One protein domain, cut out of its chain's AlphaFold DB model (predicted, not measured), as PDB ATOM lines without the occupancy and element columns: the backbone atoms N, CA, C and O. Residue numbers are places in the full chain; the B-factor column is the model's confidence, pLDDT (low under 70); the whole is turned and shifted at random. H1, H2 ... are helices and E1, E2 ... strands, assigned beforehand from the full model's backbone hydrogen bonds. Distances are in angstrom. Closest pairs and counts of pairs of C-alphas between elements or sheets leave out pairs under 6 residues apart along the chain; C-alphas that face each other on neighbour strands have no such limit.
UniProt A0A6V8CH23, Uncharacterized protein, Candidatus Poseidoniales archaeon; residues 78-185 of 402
ATOM      1  N   TYR A  78     -17.226 -28.487 -42.967       93.62
ATOM      2  CA  TYR A  78     -17.411 -29.288 -44.172       93.62
ATOM      3  C   TYR A  78     -18.887 -29.411 -44.566       93.62
ATOM      4  O   TYR A  78     -19.221 -29.130 -45.717       93.62
ATOM      5  N   ASP A  79     -19.773 -29.722 -43.612       92.69
ATOM      6  CA  ASP A  79     -21.224 -29.764 -43.854       92.69
ATOM      7  C   ASP A  79     -21.717 -28.425 -44.423       92.69
ATOM      8  O   ASP A  79     -22.505 -28.370 -45.370       92.69
ATOM      9  N   PHE A  80     -21.196 -27.320 -43.882       93.75
ATOM     10  CA  PHE A  80     -21.514 -25.988 -44.384       93.75
ATOM     11  C   PHE A  80     -20.973 -25.725 -45.783       93.75
ATOM     12  O   PHE A  80     -21.666 -25.129 -46.606       93.75
ATOM     13  N   LEU A  81     -19.740 -26.150 -46.067       95.75
ATOM     14  CA  LEU A  81     -19.140 -26.018 -47.389       95.75
ATOM     15  C   LEU A  81     -19.962 -26.766 -48.440       95.75
ATOM     16  O   LEU A  81     -20.191 -26.222 -49.520       95.75
ATOM     17  N   GLU A  82     -20.429 -27.975 -48.132       94.19
ATOM     18  CA  GLU A  82     -21.281 -28.754 -49.030       94.19
ATOM     19  C   GLU A  82     -22.630 -28.058 -49.267       94.19
ATOM     20  O   GLU A  82     -23.051 -27.884 -50.417       94.19
ATOM     21  N   ALA A  83     -23.271 -27.580 -48.197       93.19
ATOM     22  CA  ALA A  83     -24.527 -26.841 -48.283       93.19
ATOM     23  C   ALA A  83     -24.388 -25.560 -49.128       93.19
ATOM     24  O   ALA A  83     -25.185 -25.310 -50.037       93.19
ATOM     25  N   MET A  84     -23.329 -24.780 -48.889       94.94
ATOM     26  CA  MET A  84     -23.007 -23.570 -49.647       94.94
ATOM     27  C   MET A  84     -22.679 -23.871 -51.107       94.94
ATOM     28  O   MET A  84     -23.141 -23.158 -51.998       94.94
ATOM     29  N   ALA A  85     -21.925 -24.937 -51.380       95.38
ATOM     30  CA  ALA A  85     -21.624 -25.340 -52.744       95.38
ATOM     31  C   ALA A  85     -22.895 -25.705 -53.515       95.38
ATOM     32  O   ALA A  85     -23.041 -25.317 -54.673       95.38
ATOM     33  N   ARG A  86     -23.859 -26.368 -52.869       91.06
ATOM     34  CA  ARG A  86     -25.179 -26.611 -53.461       91.06
ATOM     35  C   ARG A  86     -25.935 -25.314 -53.745       91.06
ATOM     36  O   ARG A  86     -26.442 -25.154 -54.854       91.06
ATOM     37  N   GLN A  87     -26.009 -24.408 -52.769       92.69
ATOM     38  CA  GLN A  87     -26.750 -23.147 -52.891       92.69
ATOM     39  C   GLN A  87     -26.190 -22.258 -54.009       92.69
ATOM     40  O   GLN A  87     -26.937 -21.752 -54.845       92.69
ATOM     41  N   GLU A  88     -24.871 -22.091 -54.038       95.62
ATOM     42  CA  GLU A  88     -24.179 -21.189 -54.961       95.62
ATOM     43  C   GLU A  88     -23.794 -21.865 -56.288       95.62
ATOM     44  O   GLU A  88     -23.256 -21.224 -57.195       95.62
ATOM     45  N   GLY A  89     -24.058 -23.169 -56.424       94.75
ATOM     46  CA  GLY A  89     -23.702 -23.959 -57.600       94.75
ATOM     47  C   GLY A  89     -22.194 -24.149 -57.773       94.75
ATOM     48  O   GLY A  89     -21.712 -24.202 -58.908       94.75
ATOM     49  N   TRP A  90     -21.439 -24.220 -56.674       96.81
ATOM     50  CA  TRP A  90     -20.011 -24.519 -56.716       96.81
ATOM     51  C   TRP A  90     -19.758 -26.011 -56.937       96.81
ATOM     52  O   TRP A  90     -20.464 -26.865 -56.404       96.81
ATOM     53  N   THR A  91     -18.711 -26.339 -57.694       97.06
ATOM     54  CA  THR A  91     -18.215 -27.717 -57.785       97.06
ATOM     55  C   THR A  91     -17.129 -27.939 -56.745       97.06
ATOM     56  O   THR A  91     -16.200 -27.140 -56.635       97.06
ATOM     57  N   LEU A  92     -17.235 -29.024 -55.980       97.19
ATOM     58  CA  LEU A  92     -16.229 -29.423 -54.999       97.19
ATOM     59  C   LEU A  92     -15.502 -30.675 -55.487       97.19
ATOM     60  O   LEU A  92     -16.120 -31.627 -55.962       97.19
ATOM     61  N   ASN A  93     -14.182 -30.675 -55.349       96.81
ATOM     62  CA  ASN A  93     -13.359 -31.870 -55.426       96.81
ATOM     63  C   ASN A  93     -12.761 -32.094 -54.039       96.81
ATOM     64  O   ASN A  93     -12.013 -31.250 -53.548       96.81
ATOM     65  N   VAL A  94     -13.129 -33.199 -53.400       96.00
ATOM     66  CA  VAL A  94     -12.786 -33.486 -52.007       96.00
ATOM     67  C   VAL A  94     -12.243 -34.902 -51.934       96.00
ATOM     68  O   VAL A  94     -12.860 -35.836 -52.448       96.00
ATOM     69  N   SER A  95     -11.083 -35.065 -51.307       93.38
ATOM     70  CA  SER A  95     -10.551 -36.378 -50.954       93.38
ATOM     71  C   SER A  95     -10.822 -36.672 -49.482       93.38
ATOM     72  O   SER A  95     -10.894 -35.764 -48.662       93.38
ATOM     73  N   THR A  96     -10.994 -37.944 -49.136       89.62
ATOM     74  CA  THR A  96     -11.171 -38.389 -47.749       89.62
ATOM     75  C   THR A  96      -9.946 -39.154 -47.269       89.62
ATOM     76  O   THR A  96      -9.288 -39.871 -48.029       89.62
ATOM     77  N   SER A  97      -9.626 -38.996 -45.989       85.00
ATOM     78  CA  SER A  97      -8.541 -39.698 -45.308       85.00
ATOM     79  C   SER A  97      -8.959 -40.088 -43.889       85.00
ATOM     80  O   SER A  97     -10.068 -39.790 -43.456       85.00
ATOM     81  N   GLU A  98      -8.058 -40.725 -43.138       80.38
ATOM     82  CA  GLU A  98      -8.260 -40.974 -41.701       80.38
ATOM     83  C   GLU A  98      -8.387 -39.680 -40.869       80.38
ATOM     84  O   GLU A  98      -8.848 -39.732 -39.735       80.38
ATOM     85  N   TRP A  99      -8.007 -38.532 -41.444       76.06
ATOM     86  CA  TRP A  99      -8.072 -37.199 -40.839       76.06
ATOM     87  C   TRP A  99      -9.271 -36.372 -41.333       76.06
ATOM     88  O   TRP A  99      -9.284 -35.161 -41.150       76.06
ATOM     89  N   GLY A 100     -10.239 -37.002 -42.010       86.25
ATOM     90  CA  GLY A 100     -11.420 -36.334 -42.560       86.25
ATOM     91  C   GLY A 100     -11.285 -35.928 -44.030       86.25
ATOM     92  O   GLY A 100     -10.490 -36.498 -44.794       86.25
ATOM     93  N   HIS A 101     -12.111 -34.969 -44.426       91.44
ATOM     94  CA  HIS A 101     -12.224 -34.381 -45.748       91.44
ATOM     95  C   HIS A 101     -11.114 -33.357 -46.002       91.44
ATOM     96  O   HIS A 101     -10.820 -32.467 -45.203       91.44
ATOM     97  N   TYR A 102     -10.516 -33.453 -47.183       92.00
ATOM     98  CA  TYR A 102      -9.529 -32.519 -47.688       92.00
ATOM     99  C   TYR A 102     -10.032 -31.892 -48.985       92.00
ATOM    100  O   TYR A 102     -10.376 -32.588 -49.940       92.00
ATOM    101  N   VAL A 103     -10.091 -30.560 -49.014       95.25
ATOM    102  CA  VAL A 103     -10.589 -29.807 -50.167       95.25
ATOM    103  C   VAL A 103      -9.495 -29.741 -51.234       95.25
ATOM    104  O   VAL A 103      -8.563 -28.938 -51.174       95.25
ATOM    105  N   ASP A 104      -9.611 -30.612 -52.231       94.88
ATOM    106  CA  ASP A 104      -8.686 -30.725 -53.355       94.88
ATOM    107  C   ASP A 104      -8.915 -29.615 -54.384       94.88
ATOM    108  O   ASP A 104      -7.956 -29.144 -55.002       94.88
ATOM    109  N   GLY A 105     -10.167 -29.190 -54.569       96.50
ATOM    110  CA  GLY A 105     -10.544 -28.221 -55.587       96.50
ATOM    111  C   GLY A 105     -11.919 -27.598 -55.394       96.50
ATOM    112  O   GLY A 105     -12.823 -28.222 -54.847       96.50
ATOM    113  N   ILE A 106     -12.072 -26.371 -55.897       97.88
ATOM    114  CA  ILE A 106     -13.343 -25.637 -55.921       97.88
ATOM    115  C   ILE A 106     -13.515 -24.998 -57.305       97.88
ATOM    116  O   ILE A 106     -12.593 -24.338 -57.788       97.88
ATOM    117  N   ASN A 107     -14.678 -25.161 -57.944       96.50
ATOM    118  CA  ASN A 107     -14.996 -24.630 -59.282       96.50
ATOM    119  C   ASN A 107     -13.945 -24.994 -60.341       96.50
ATOM    120  O   ASN A 107     -13.430 -24.131 -61.051       96.50
ATOM    121  N   ASP A 108     -13.596 -26.282 -60.396       94.31
ATOM    122  CA  ASP A 108     -12.576 -26.869 -61.282       94.31
ATOM    123  C   ASP A 108     -11.141 -26.341 -61.072       94.31
ATOM    124  O   ASP A 108     -10.227 -26.661 -61.838       94.31
ATOM    125  N   VAL A 109     -10.903 -25.568 -60.008       96.75
ATOM    126  CA  VAL A 109      -9.569 -25.112 -59.609       96.75
ATOM    127  C   VAL A 109      -9.024 -26.049 -58.532       96.75
ATOM    128  O   VAL A 109      -9.259 -25.865 -57.338       96.75
ATOM    129  N   ASN A 110      -8.293 -27.073 -58.970       96.25
ATOM    130  CA  ASN A 110      -7.639 -28.053 -58.097       96.25
ATOM    131  C   ASN A 110      -6.263 -27.579 -57.630       96.25
ATOM    132  O   ASN A 110      -5.569 -26.903 -58.393       96.25
ATOM    133  N   ARG A 111      -5.827 -28.021 -56.442       93.94
ATOM    134  CA  ARG A 111      -4.434 -27.890 -55.986       93.94
ATOM    135  C   ARG A 111      -3.451 -28.382 -57.052       93.94
ATOM    136  O   ARG A 111      -3.777 -29.254 -57.862       93.94
ATOM    137  N   ALA A 112      -2.227 -27.867 -57.032       91.19
ATOM    138  CA  ALA A 112      -1.215 -28.340 -57.968       91.19
ATOM    139  C   ALA A 112      -0.740 -29.762 -57.627       91.19
ATOM    140  O   ALA A 112      -0.511 -30.095 -56.465       91.19
ATOM    141  N   GLU A 113      -0.544 -30.590 -58.657       89.38
ATOM    142  CA  GLU A 113      -0.058 -31.973 -58.514       89.38
ATOM    143  C   GLU A 113       1.354 -32.051 -57.914       89.38
ATOM    144  O   GLU A 113       1.701 -33.020 -57.240       89.38
ATOM    145  N   ASP A 114       2.172 -31.026 -58.153       90.19
ATOM    146  CA  ASP A 114       3.524 -30.888 -57.610       90.19
ATOM    147  C   ASP A 114       3.550 -30.235 -56.218       90.19
ATOM    148  O   ASP A 114       4.632 -29.975 -55.690       90.19
ATOM    149  N   TRP A 115       2.375 -29.981 -55.629       84.50
ATOM    150  CA  TRP A 115       2.197 -29.296 -54.349       84.50
ATOM    151  C   TRP A 115       2.768 -27.875 -54.321       84.50
ATOM    152  O   TRP A 115       3.005 -27.327 -53.245       84.50
ATOM    153  N   SER A 116       2.963 -27.234 -55.484       89.00
ATOM    154  CA  SER A 116       3.404 -25.837 -55.531       89.00
ATOM    155  C   SER A 116       2.385 -24.878 -54.911       89.00
ATOM    156  O   SER A 116       2.737 -23.755 -54.560       89.00
ATOM    157  N   TRP A 117       1.117 -25.294 -54.836       92.00
ATOM    158  CA  TRP A 117       0.056 -24.617 -54.102       92.00
ATOM    159  C   TRP A 117      -1.056 -25.608 -53.724       92.00
ATOM    160  O   TRP A 117      -1.300 -26.585 -54.440       92.00
ATOM    161  N   SER A 118      -1.749 -25.323 -52.626       94.00
ATOM    162  CA  SER A 118      -2.933 -26.044 -52.149       94.00
ATOM    163  C   SER A 118      -3.965 -25.066 -51.591       94.00
ATOM    164  O   SER A 118      -3.645 -23.899 -51.354       94.00
ATOM    165  N   TRP A 119      -5.193 -25.533 -51.377       95.38
ATOM    166  CA  TRP A 119      -6.201 -24.767 -50.652       95.38
ATOM    167  C   TRP A 119      -5.840 -24.694 -49.165       95.38
ATOM    168  O   TRP A 119      -5.510 -25.702 -48.543       95.38
ATOM    169  N   GLY A 120      -5.863 -23.481 -48.627       95.31
ATOM    170  CA  GLY A 120      -5.867 -23.171 -47.205       95.31
ATOM    171  C   GLY A 120      -7.290 -22.872 -46.744       95.31
ATOM    172  O   GLY A 120      -8.125 -22.398 -47.520       95.31
ATOM    173  N   PHE A 121      -7.547 -23.158 -45.474       95.81
ATOM    174  CA  PHE A 121      -8.833 -22.968 -44.820       95.81
ATOM    175  C   PHE A 121      -8.684 -21.905 -43.734       95.81
ATOM    176  O   PHE A 121      -7.748 -21.960 -42.940       95.81
ATOM    177  N   TYR A 122      -9.579 -20.924 -43.719       96.12
ATOM    178  CA  TYR A 122      -9.477 -19.742 -42.875       96.12
ATOM    179  C   TYR A 122     -10.762 -19.529 -42.081       96.12
ATOM    180  O   TYR A 122     -11.866 -19.694 -42.600       96.12
ATOM    181  N   LEU A 123     -10.596 -19.117 -40.829       94.00
ATOM    182  CA  LEU A 123     -11.663 -18.867 -39.871       94.00
ATOM    183  C   LEU A 123     -11.712 -17.378 -39.546       94.00
ATOM    184  O   LEU A 123     -10.672 -16.736 -39.363       94.00
ATOM    185  N   TRP A 124     -12.912 -16.815 -39.474       92.81
ATOM    186  CA  TRP A 124     -13.082 -15.437 -39.041       92.81
ATOM    187  C   TRP A 124     -13.167 -15.368 -37.520       92.81
ATOM    188  O   TRP A 124     -14.117 -15.862 -36.913       92.81
ATOM    189  N   ASN A 125     -12.200 -14.703 -36.894       84.75
ATOM    190  CA  ASN A 125     -12.284 -14.380 -35.481       84.75
ATOM    191  C   ASN A 125     -13.092 -13.094 -35.309       84.75
ATOM    192  O   ASN A 125     -12.615 -11.993 -35.600       84.75
ATOM    193  N   GLN A 126     -14.316 -13.247 -34.811       80.25
ATOM    194  CA  GLN A 126     -15.240 -12.137 -34.602       80.25
ATOM    195  C   GLN A 126     -14.758 -11.146 -33.531       80.25
ATOM    196  O   GLN A 126     -14.939  -9.939 -33.692       80.25
ATOM    197  N   SER A 127     -14.095 -11.623 -32.474       79.44
ATOM    198  CA  SER A 127     -13.596 -10.780 -31.379       79.44
ATOM    199  C   SER A 127     -12.520  -9.807 -31.858       79.44
ATOM    200  O   SER A 127     -12.564  -8.615 -31.554       79.44
ATOM    201  N   SER A 128     -11.572 -10.298 -32.662       85.06
ATOM    202  CA  SER A 128     -10.487  -9.474 -33.211       85.06
ATOM    203  C   SER A 128     -10.817  -8.841 -34.565       85.06
ATOM    204  O   SER A 128     -10.093  -7.947 -35.001       85.06
ATOM    205  N   ASN A 129     -11.909  -9.251 -35.219       86.88
ATOM    206  CA  ASN A 129     -12.254  -8.893 -36.598       86.88
ATOM    207  C   ASN A 129     -11.108  -9.177 -37.582       86.88
ATOM    208  O   ASN A 129     -10.741  -8.330 -38.402       86.88
ATOM    209  N   THR A 130     -10.515 -10.367 -37.474       90.75
ATOM    210  CA  THR A 130      -9.425 -10.797 -38.353       90.75
ATOM    211  C   THR A 130      -9.600 -12.242 -38.801       90.75
ATOM    212  O   THR A 130     -10.156 -13.073 -38.085       90.75
ATOM    213  N   TRP A 131      -9.103 -12.543 -40.000       93.50
ATOM    214  CA  TRP A 131      -8.970 -13.915 -40.478       93.50
ATOM    215  C   TRP A 131      -7.764 -14.594 -39.831       93.50
ATOM    216  O   TRP A 131      -6.703 -13.984 -39.675       93.50
ATOM    217  N   MET A 132      -7.912 -15.880 -39.538       92.88
ATOM    218  CA  MET A 132      -6.829 -16.776 -39.143       92.88
ATOM    219  C   MET A 132      -6.829 -18.013 -40.030       92.88
ATOM    220  O   MET A 132      -7.884 -18.521 -40.391       92.88
ATOM    221  N   GLU A 133      -5.645 -18.499 -40.385       89.00
ATOM    222  CA  GLU A 133      -5.512 -19.800 -41.038       89.00
ATOM    223  C   GLU A 133      -5.804 -20.905 -40.014       89.00
ATOM    224  O   GLU A 133      -5.250 -20.896 -38.910       89.00
ATOM    225  N   SER A 134      -6.702 -21.828 -40.358       88.00
ATOM    226  CA  SER A 134      -7.070 -22.954 -39.504       88.00
ATOM    227  C   SER A 134      -5.904 -23.929 -39.378       88.00
ATOM    228  O   SER A 134      -5.256 -24.283 -40.363       88.00
ATOM    229  N   MET A 135      -5.669 -24.410 -38.157       84.69
ATOM    230  CA  MET A 135      -4.747 -25.522 -37.898       84.69
ATOM    231  C   MET A 135      -5.445 -26.888 -37.965       84.69
ATOM    232  O   MET A 135      -4.774 -27.914 -37.874       84.69
ATOM    233  N   TYR A 136      -6.770 -26.891 -38.104       86.88
ATOM    234  CA  TYR A 136      -7.621 -28.076 -38.107       86.88
ATOM    235  C   TYR A 136      -8.309 -28.260 -39.459       86.88
ATOM    236  O   TYR A 136      -8.456 -27.300 -40.230       86.88
ATOM    237  N   GLY A 137      -8.722 -29.498 -39.732       86.38
ATOM    238  CA  GLY A 137      -9.486 -29.842 -40.924       86.38
ATOM    239  C   GLY A 137     -10.878 -29.210 -40.925       86.38
ATOM    240  O   GLY A 137     -11.340 -28.655 -39.929       86.38
ATOM    241  N   VAL A 138     -11.555 -29.295 -42.066       90.75
ATOM    242  CA  VAL A 138     -12.917 -28.761 -42.230       90.75
ATOM    243  C   VAL A 138     -13.964 -29.540 -41.422       90.75
ATOM    244  O   VAL A 138     -14.996 -28.976 -41.080       90.75
ATOM    245  N   ASP A 139     -13.698 -30.796 -41.063       87.69
ATOM    246  CA  ASP A 139     -14.594 -31.602 -40.217       87.69
ATOM    247  C   ASP A 139     -14.495 -31.258 -38.726       87.69
ATOM    248  O   ASP A 139     -15.462 -31.407 -37.986       87.69
ATOM    249  N   ASP A 140     -13.333 -30.773 -38.285       86.00
ATOM    250  CA  ASP A 140     -13.037 -30.519 -36.869       86.00
ATOM    251  C   ASP A 140     -13.530 -29.147 -36.387       86.00
ATOM    252  O   ASP A 140     -13.476 -28.837 -35.196       86.00
ATOM    253  N   ILE A 141     -13.966 -28.288 -37.311       85.44
ATOM    254  CA  ILE A 141     -14.463 -26.952 -36.998       85.44
ATOM    255  C   ILE A 141     -15.982 -26.975 -36.955       85.44
ATOM    256  O   ILE A 141     -16.621 -27.269 -37.957       85.44
ATOM    257  N   SER A 142     -16.556 -26.604 -35.813       83.88
ATOM    258  CA  SER A 142     -17.999 -26.439 -35.657       83.88
ATOM    259  C   SER A 142     -18.461 -25.066 -36.144       83.88
ATOM    260  O   SER A 142     -17.840 -24.042 -35.840       83.88
ATOM    261  N   LEU A 143     -19.605 -25.022 -36.835       79.00
ATOM    262  CA  LEU A 143     -20.268 -23.757 -37.170       79.00
ATOM    263  C   LEU A 143     -20.848 -23.021 -35.960       79.00
ATOM    264  O   LEU A 143     -21.185 -21.844 -36.079       79.00
ATOM    265  N   ILE A 144     -20.965 -23.692 -34.809       73.62
ATOM    266  CA  ILE A 144     -21.348 -23.046 -33.545       73.62
ATOM    267  C   ILE A 144     -20.266 -22.040 -33.132       73.62
ATOM    268  O   ILE A 144     -20.577 -20.952 -32.651       73.62
ATOM    269  N   ASP A 145     -18.999 -22.393 -33.359       76.00
ATOM    270  CA  ASP A 145     -17.848 -21.589 -32.948       76.00
ATOM    271  C   ASP A 145     -17.444 -20.569 -34.025       76.00
ATOM    272  O   ASP A 145     -17.021 -19.455 -33.707       76.00
ATOM    273  N   TYR A 146     -17.575 -20.939 -35.307       83.81
ATOM    274  CA  TYR A 146     -17.157 -20.112 -36.440       83.81
ATOM    275  C   TYR A 146     -18.223 -20.058 -37.532       83.81
ATOM    276  O   TYR A 146     -18.436 -21.008 -38.276       83.81
ATOM    277  N   THR A 147     -18.833 -18.887 -37.696       85.88
ATOM    278  CA  THR A 147     -19.912 -18.671 -38.671       85.88
ATOM    279  C   THR A 147     -19.417 -18.205 -40.041       85.88
ATOM    280  O   THR A 147     -20.096 -18.403 -41.045       85.88
ATOM    281  N   HIS A 148     -18.234 -17.591 -40.120       92.38
ATOM    282  CA  HIS A 148     -17.666 -17.134 -41.387       92.38
ATOM    283  C   HIS A 148     -16.352 -17.846 -41.683       92.38
ATOM    284  O   HIS A 148     -15.416 -17.827 -40.880       92.38
ATOM    285  N   LEU A 149     -16.297 -18.443 -42.869       95.94
ATOM    286  CA  LEU A 149     -15.193 -19.264 -43.340       95.94
ATOM    287  C   LEU A 149     -14.624 -18.693 -44.639       95.94
ATOM    288  O   LEU A 149     -15.316 -17.991 -45.382       95.94
ATOM    289  N   ALA A 150     -13.376 -19.025 -44.954       97.69
ATOM    290  CA  ALA A 150     -12.817 -18.733 -46.263       97.69
ATOM    291  C   ALA A 150     -11.866 -19.819 -46.772       97.69
ATOM    292  O   ALA A 150     -11.186 -20.493 -46.000       97.69
ATOM    293  N   PHE A 151     -11.798 -19.943 -48.096       97.94
ATOM    294  CA  PHE A 151     -10.843 -20.786 -48.810       97.94
ATOM    295  C   PHE A 151      -9.972 -19.913 -49.711       97.94
ATOM    296  O   PHE A 151     -10.476 -19.172 -50.554       97.94
ATOM    297  N   ALA A 152      -8.660 -19.991 -49.533       97.44
ATOM    298  CA  ALA A 152      -7.678 -19.218 -50.298       97.44
ATOM    299  C   ALA A 152      -6.422 -20.070 -50.548       97.44
ATOM    300  O   ALA A 152      -6.348 -21.178 -50.019       97.44
ATOM    301  N   PRO A 153      -5.428 -19.631 -51.341       95.44
ATOM    302  CA  PRO A 153      -4.153 -20.340 -51.411       95.44
ATOM    303  C   PRO A 153      -3.537 -20.504 -50.013       95.44
ATOM    304  O   PRO A 153      -3.561 -19.574 -49.217       95.44
ATOM    305  N   TYR A 154      -2.981 -21.672 -49.710       93.19
ATOM    306  CA  TYR A 154      -2.330 -21.932 -48.424       93.19
ATOM    307  C   TYR A 154      -1.235 -20.896 -48.122       93.19
ATOM    308  O   TYR A 154      -0.407 -20.591 -48.989       93.19
ATOM    309  N   GLY A 155      -1.223 -20.359 -46.899       89.56
ATOM    310  CA  GLY A 155      -0.320 -19.276 -46.505       89.56
ATOM    311  C   GLY A 155      -0.593 -17.918 -47.173       89.56
ATOM    312  O   GLY A 155       0.296 -17.062 -47.198       89.56
ATOM    313  N   GLU A 156      -1.789 -17.702 -47.732       93.19
ATOM    314  CA  GLU A 156      -2.213 -16.400 -48.255       93.19
ATOM    315  C   GLU A 156      -2.151 -15.315 -47.172       93.19
ATOM    316  O   GLU A 156      -2.408 -15.542 -45.986       93.19
ATOM    317  N   ASN A 157      -1.829 -14.087 -47.585       92.00
ATOM    318  CA  ASN A 157      -1.931 -12.956 -46.681       92.00
ATOM    319  C   ASN A 157      -3.410 -12.682 -46.409       92.00
ATOM    320  O   ASN A 157      -4.125 -12.180 -47.273       92.00
ATOM    321  N   VAL A 158      -3.836 -12.932 -45.173       91.62
ATOM    322  CA  VAL A 158      -5.206 -12.725 -44.683       91.62
ATOM    323  C   VAL A 158      -5.800 -11.346 -44.994       91.62
ATOM    324  O   VAL A 158      -7.014 -11.216 -45.104       91.62
ATOM    325  N   SER A 159      -4.968 -10.321 -45.208       92.12
ATOM    326  CA  SER A 159      -5.416  -8.980 -45.620       92.12
ATOM    327  C   SER A 159      -6.007  -8.936 -47.040       92.12
ATOM    328  O   SER A 159      -6.642  -7.948 -47.405       92.12
ATOM    329  N   ASN A 160      -5.763  -9.962 -47.860       92.88
ATOM    330  CA  ASN A 160      -6.291 -10.089 -49.221       92.88
ATOM    331  C   ASN A 160      -7.701 -10.710 -49.254       92.88
ATOM    332  O   ASN A 160      -8.428 -10.526 -50.243       92.88
ATOM    333  N   ILE A 161      -8.082 -11.413 -48.182       95.12
ATOM    334  CA  ILE A 161      -9.413 -11.994 -47.974       95.12
ATOM    335  C   ILE A 161     -10.326 -10.880 -47.451       95.12
ATOM    336  O   ILE A 161      -9.941 -10.127 -46.553       95.12
ATOM    337  N   SER A 162     -11.511 -10.706 -48.039       93.88
ATOM    338  CA  SER A 162     -12.418  -9.659 -47.575       93.88
ATOM    339  C   SER A 162     -12.993 -10.003 -46.205       93.88
ATOM    340  O   SER A 162     -13.206 -11.157 -45.855       93.88
ATOM    341  N   SER A 163     -13.219  -8.985 -45.377       92.31
ATOM    342  CA  SER A 163     -13.956  -9.191 -44.133       92.31
ATOM    343  C   SER A 163     -15.399  -9.601 -44.453       92.31
ATOM    344  O   SER A 163     -15.975  -9.041 -45.396       92.31
ATOM    345  N   PRO A 164     -16.001 -10.516 -43.677       91.69
ATOM    346  CA  PRO A 164     -17.406 -10.861 -43.826       91.69
ATOM    347  C   PRO A 164     -18.292  -9.618 -43.724       91.69
ATOM    348  O   PRO A 164     -18.134  -8.789 -42.827       91.69
ATOM    349  N   VAL A 165     -19.214  -9.474 -44.675       86.31
ATOM    350  CA  VAL A 165     -20.200  -8.376 -44.709       86.31
ATOM    351  C   VAL A 165     -21.605  -8.836 -44.331       86.31
ATOM    352  O   VAL A 165     -22.455  -8.007 -44.012       86.31
ATOM    353  N   SER A 166     -21.849 -10.143 -44.405       84.75
ATOM    354  CA  SER A 166     -23.125 -10.755 -44.060       84.75
ATOM    355  C   SER A 166     -23.262 -10.867 -42.544       84.75
ATOM    356  O   SER A 166     -22.288 -11.134 -41.850       84.75
ATOM    357  N   THR A 167     -24.482 -10.701 -42.039       83.50
ATOM    358  CA  THR A 167     -24.843 -11.059 -40.655       83.50
ATOM    359  C   THR A 167     -25.130 -12.547 -40.493       83.50
ATOM    360  O   THR A 167     -25.336 -13.028 -39.384       83.50
ATOM    361  N   HIS A 168     -25.186 -13.264 -41.608       87.50
ATOM    362  CA  HIS A 168     -25.434 -14.687 -41.680       87.50
ATOM    363  C   HIS A 168     -24.138 -15.435 -42.012       87.50
ATOM    364  O   HIS A 168     -23.311 -14.876 -42.747       87.50
ATOM    365  N   PRO A 169     -23.959 -16.680 -41.527       90.62
ATOM    366  CA  PRO A 169     -22.898 -17.563 -41.966       90.62
ATOM    367  C   PRO A 169     -22.588 -17.490 -43.455       90.62
ATOM    368  O   PRO A 169     -23.478 -17.441 -44.309       90.62
ATOM    369  N   SER A 170     -21.298 -17.439 -43.768       94.25
ATOM    370  CA  SER A 170     -20.838 -17.159 -45.125       94.25
ATOM    371  C   SER A 170     -19.511 -17.821 -45.436       94.25
ATOM    372  O   SER A 170     -18.673 -17.990 -44.549       94.25
ATOM    373  N   ILE A 171     -19.285 -18.073 -46.722       96.69
ATOM    374  CA  ILE A 171     -18.003 -18.546 -47.240       96.69
ATOM    375  C   ILE A 171     -17.487 -17.559 -48.287       96.69
ATOM    376  O   ILE A 171     -18.211 -17.200 -49.218       96.69
ATOM    377  N   GLU A 172     -16.227 -17.142 -48.158       97.00
ATOM    378  CA  GLU A 172     -15.480 -16.474 -49.230       97.00
ATOM    379  C   GLU A 172     -14.458 -17.430 -49.852       97.00
ATOM    380  O   GLU A 172     -13.725 -18.127 -49.160       97.00
ATOM    381  N   ILE A 173     -14.368 -17.437 -51.178       97.75
ATOM    382  CA  ILE A 173     -13.350 -18.175 -51.923       97.75
ATOM    383  C   ILE A 173     -12.497 -17.165 -52.686       97.75
ATOM    384  O   ILE A 173     -12.995 -16.455 -53.564       97.75
ATOM    385  N   LEU A 174     -11.203 -17.126 -52.380       97.62
ATOM    386  CA  LEU A 174     -10.186 -16.357 -53.090       97.62
ATOM    387  C   LEU A 174      -9.348 -17.312 -53.946       97.62
ATOM    388  O   LEU A 174      -8.632 -18.168 -53.438       97.62
ATOM    389  N   TYR A 175      -9.417 -17.165 -55.264       96.75
ATOM    390  CA  TYR A 175      -8.675 -18.018 -56.189       96.75
ATOM    391  C   TYR A 175      -7.217 -17.559 -56.350       96.75
ATOM    392  O   TYR A 175      -6.938 -16.360 -56.256       96.75
ATOM    393  N   PRO A 176      -6.288 -18.456 -56.742       93.81
ATOM    394  CA  PRO A 176      -4.881 -18.104 -56.986       93.81
ATOM    395  C   PRO A 176      -4.656 -17.002 -58.036       93.81
ATOM    396  O   PRO A 176      -3.625 -16.333 -58.044       93.81
ATOM    397  N   ASN A 177      -5.609 -16.798 -58.950       93.44
ATOM    398  CA  ASN A 177      -5.565 -15.729 -59.952       93.44
ATOM    399  C   ASN A 177      -6.038 -14.357 -59.407       93.44
ATOM    400  O   ASN A 177      -6.120 -13.397 -60.175       93.44
ATOM    401  N   GLY A 178      -6.387 -14.273 -58.117       93.44
ATOM    402  CA  GLY A 178      -6.897 -13.082 -57.433       93.44
ATOM    403  C   GLY A 178      -8.394 -12.809 -57.627       93.44
ATOM    404  O   GLY A 178      -8.910 -11.833 -57.079       93.44
ATOM    405  N   THR A 179      -9.104 -13.631 -58.406       95.75
ATOM    406  CA  THR A 179     -10.572 -13.560 -58.500       95.75
ATOM    407  C   THR A 179     -11.216 -14.133 -57.242       95.75
ATOM    408  O   THR A 179     -10.580 -14.884 -56.507       95.75
ATOM    409  N   ARG A 180     -12.473 -13.768 -56.978       95.12
ATOM    410  CA  ARG A 180     -13.188 -14.199 -55.777       95.12
ATOM    411  C   ARG A 180     -14.642 -14.527 -56.067       95.12
ATOM    412  O   ARG A 180     -15.246 -13.907 -56.942       95.12
ATOM    413  N   THR A 181     -15.185 -15.451 -55.293       96.06
ATOM    414  CA  THR A 181     -16.624 -15.681 -55.161       96.06
ATOM    415  C   THR A 181     -16.966 -15.752 -53.679       96.06
ATOM    416  O   THR A 181     -16.100 -16.028 -52.856       96.06
ATOM    417  N   ASN A 182     -18.204 -15.457 -53.321       95.50
ATOM    418  CA  ASN A 182     -18.691 -15.609 -51.960       95.50
ATOM    419  C   ASN A 182     -20.169 -15.975 -51.992       95.50
ATOM    420  O   ASN A 182     -20.816 -15.829 -53.027       95.50
ATOM    421  N   GLY A 183     -20.664 -16.437 -50.857       94.50
ATOM    422  CA  GLY A 183     -22.081 -16.630 -50.616       94.50
ATOM    423  C   GLY A 183     -22.365 -16.573 -49.122       94.50
ATOM    424  O   GLY A 183     -21.463 -16.741 -48.295       94.50
ATOM    425  N   SER A 184     -23.624 -16.338 -48.788       93.75
ATOM    426  CA  SER A 184     -24.146 -16.454 -47.432       93.75
ATOM    427  C   SER A 184     -25.412 -17.285 -47.460       93.75
ATOM    428  O   SER A 184     -26.194 -17.194 -48.404       93.75
ATOM    429  N   MET A 185     -25.615 -18.082 -46.426       90.38
ATOM    430  CA  MET A 185     -26.847 -18.838 -46.238       90.38
ATOM    431  C   MET A 185     -27.738 -18.030 -45.310       90.38
ATOM    432  O   MET A 185     -27.213 -17.502 -44.353       90.38
TER     433      MET A 185
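Overview. This is residues 78 to 185 of the 402 residues of an uncharacterized protein of Candidatus Poseidoniales archaeon (UniProt A0A6V8CH23). A strongly twisted sheet of five strands forms one wall, and over one of its faces sit, side by side, the single helix H1 and the two-stranded hairpin E1 and E2. The long link through residues 154 to 169 passes over the opposite face. The printed part has 108 residues, with one named helix and seven named strands in the order H1 E1 E2 E3 E4 E5 E6 E7; 51 residues, under half, are in named elements, and the class is mixed, helices and strands. The large sheet runs E4 E3 E5 E6 E7 and is mixed; the small one is antiparallel. The whole is compact and rounded, with a radius of gyration of the C-alphas of 12.9 A and spans of 37 by 27 by 26 A.

Arrangement. Look first at E5, residues 148 to 153, an inner strand. E3, residues 119 to 125, is its antiparallel neighbour, with N 122 and O 150 2.8 A apart. E4, residues 130 to 133, is an edge strand and forms a hairpin with E3; N 123 and O 132 are 2.8 A apart. On the other side of E5, E6, residues 170 to 174, is its parallel neighbour, at 12 degrees; N 174 and O 151 are 2.8 A apart. E7, residues 180 to 184, is the other edge strand and forms a hairpin with E6; N 173 and O 181 are 2.8 A apart. H1, residues 78 to 88, is on this sheet at a height of 9.2 A, over E6 and E7, and makes two layers with it, a helix on one face of a sheet. It runs across the strands, at 82 degrees to E6 on the local plane; its closest C-alphas to E7 are those of Glu 88 and Gly 183, 6.6 A. Every O i to N i+4 pair of H1 is within hydrogen-bond range. Find the hairpin of E1, residues 92 to 97, and E2, residues 100 to 106, by N 95 and O 102, 2.9 A apart. The closest C-alphas of E2 and E3 are those of Val 103 and Trp 119, 6.7 A. E1 and E5 are apart.

Along the chain. Find C-alpha 78 at (-17.411, -29.288, -44.172); from there H1 runs 15.1 A. E1 is 16.1 A long and E2 17.2 A. E3 begins at (-6.201, -24.767, -50.652) and runs 19.4 A; E5 is 17.1 A long. E4, E6 and E7 are shorter, and E7 ends at C-alpha 184, (-24.146, -16.454, -47.432).

Size, cuts and confidence. The C-alphas of Asp 114 and Thr 167, 38.5 A apart, are the two farthest apart. The printed part has no cut. The links E2 to E3, E4 to E5 and E5 to E6 are long. The mean pLDDT of the printed part is 91.5, and no printed residue is under 70.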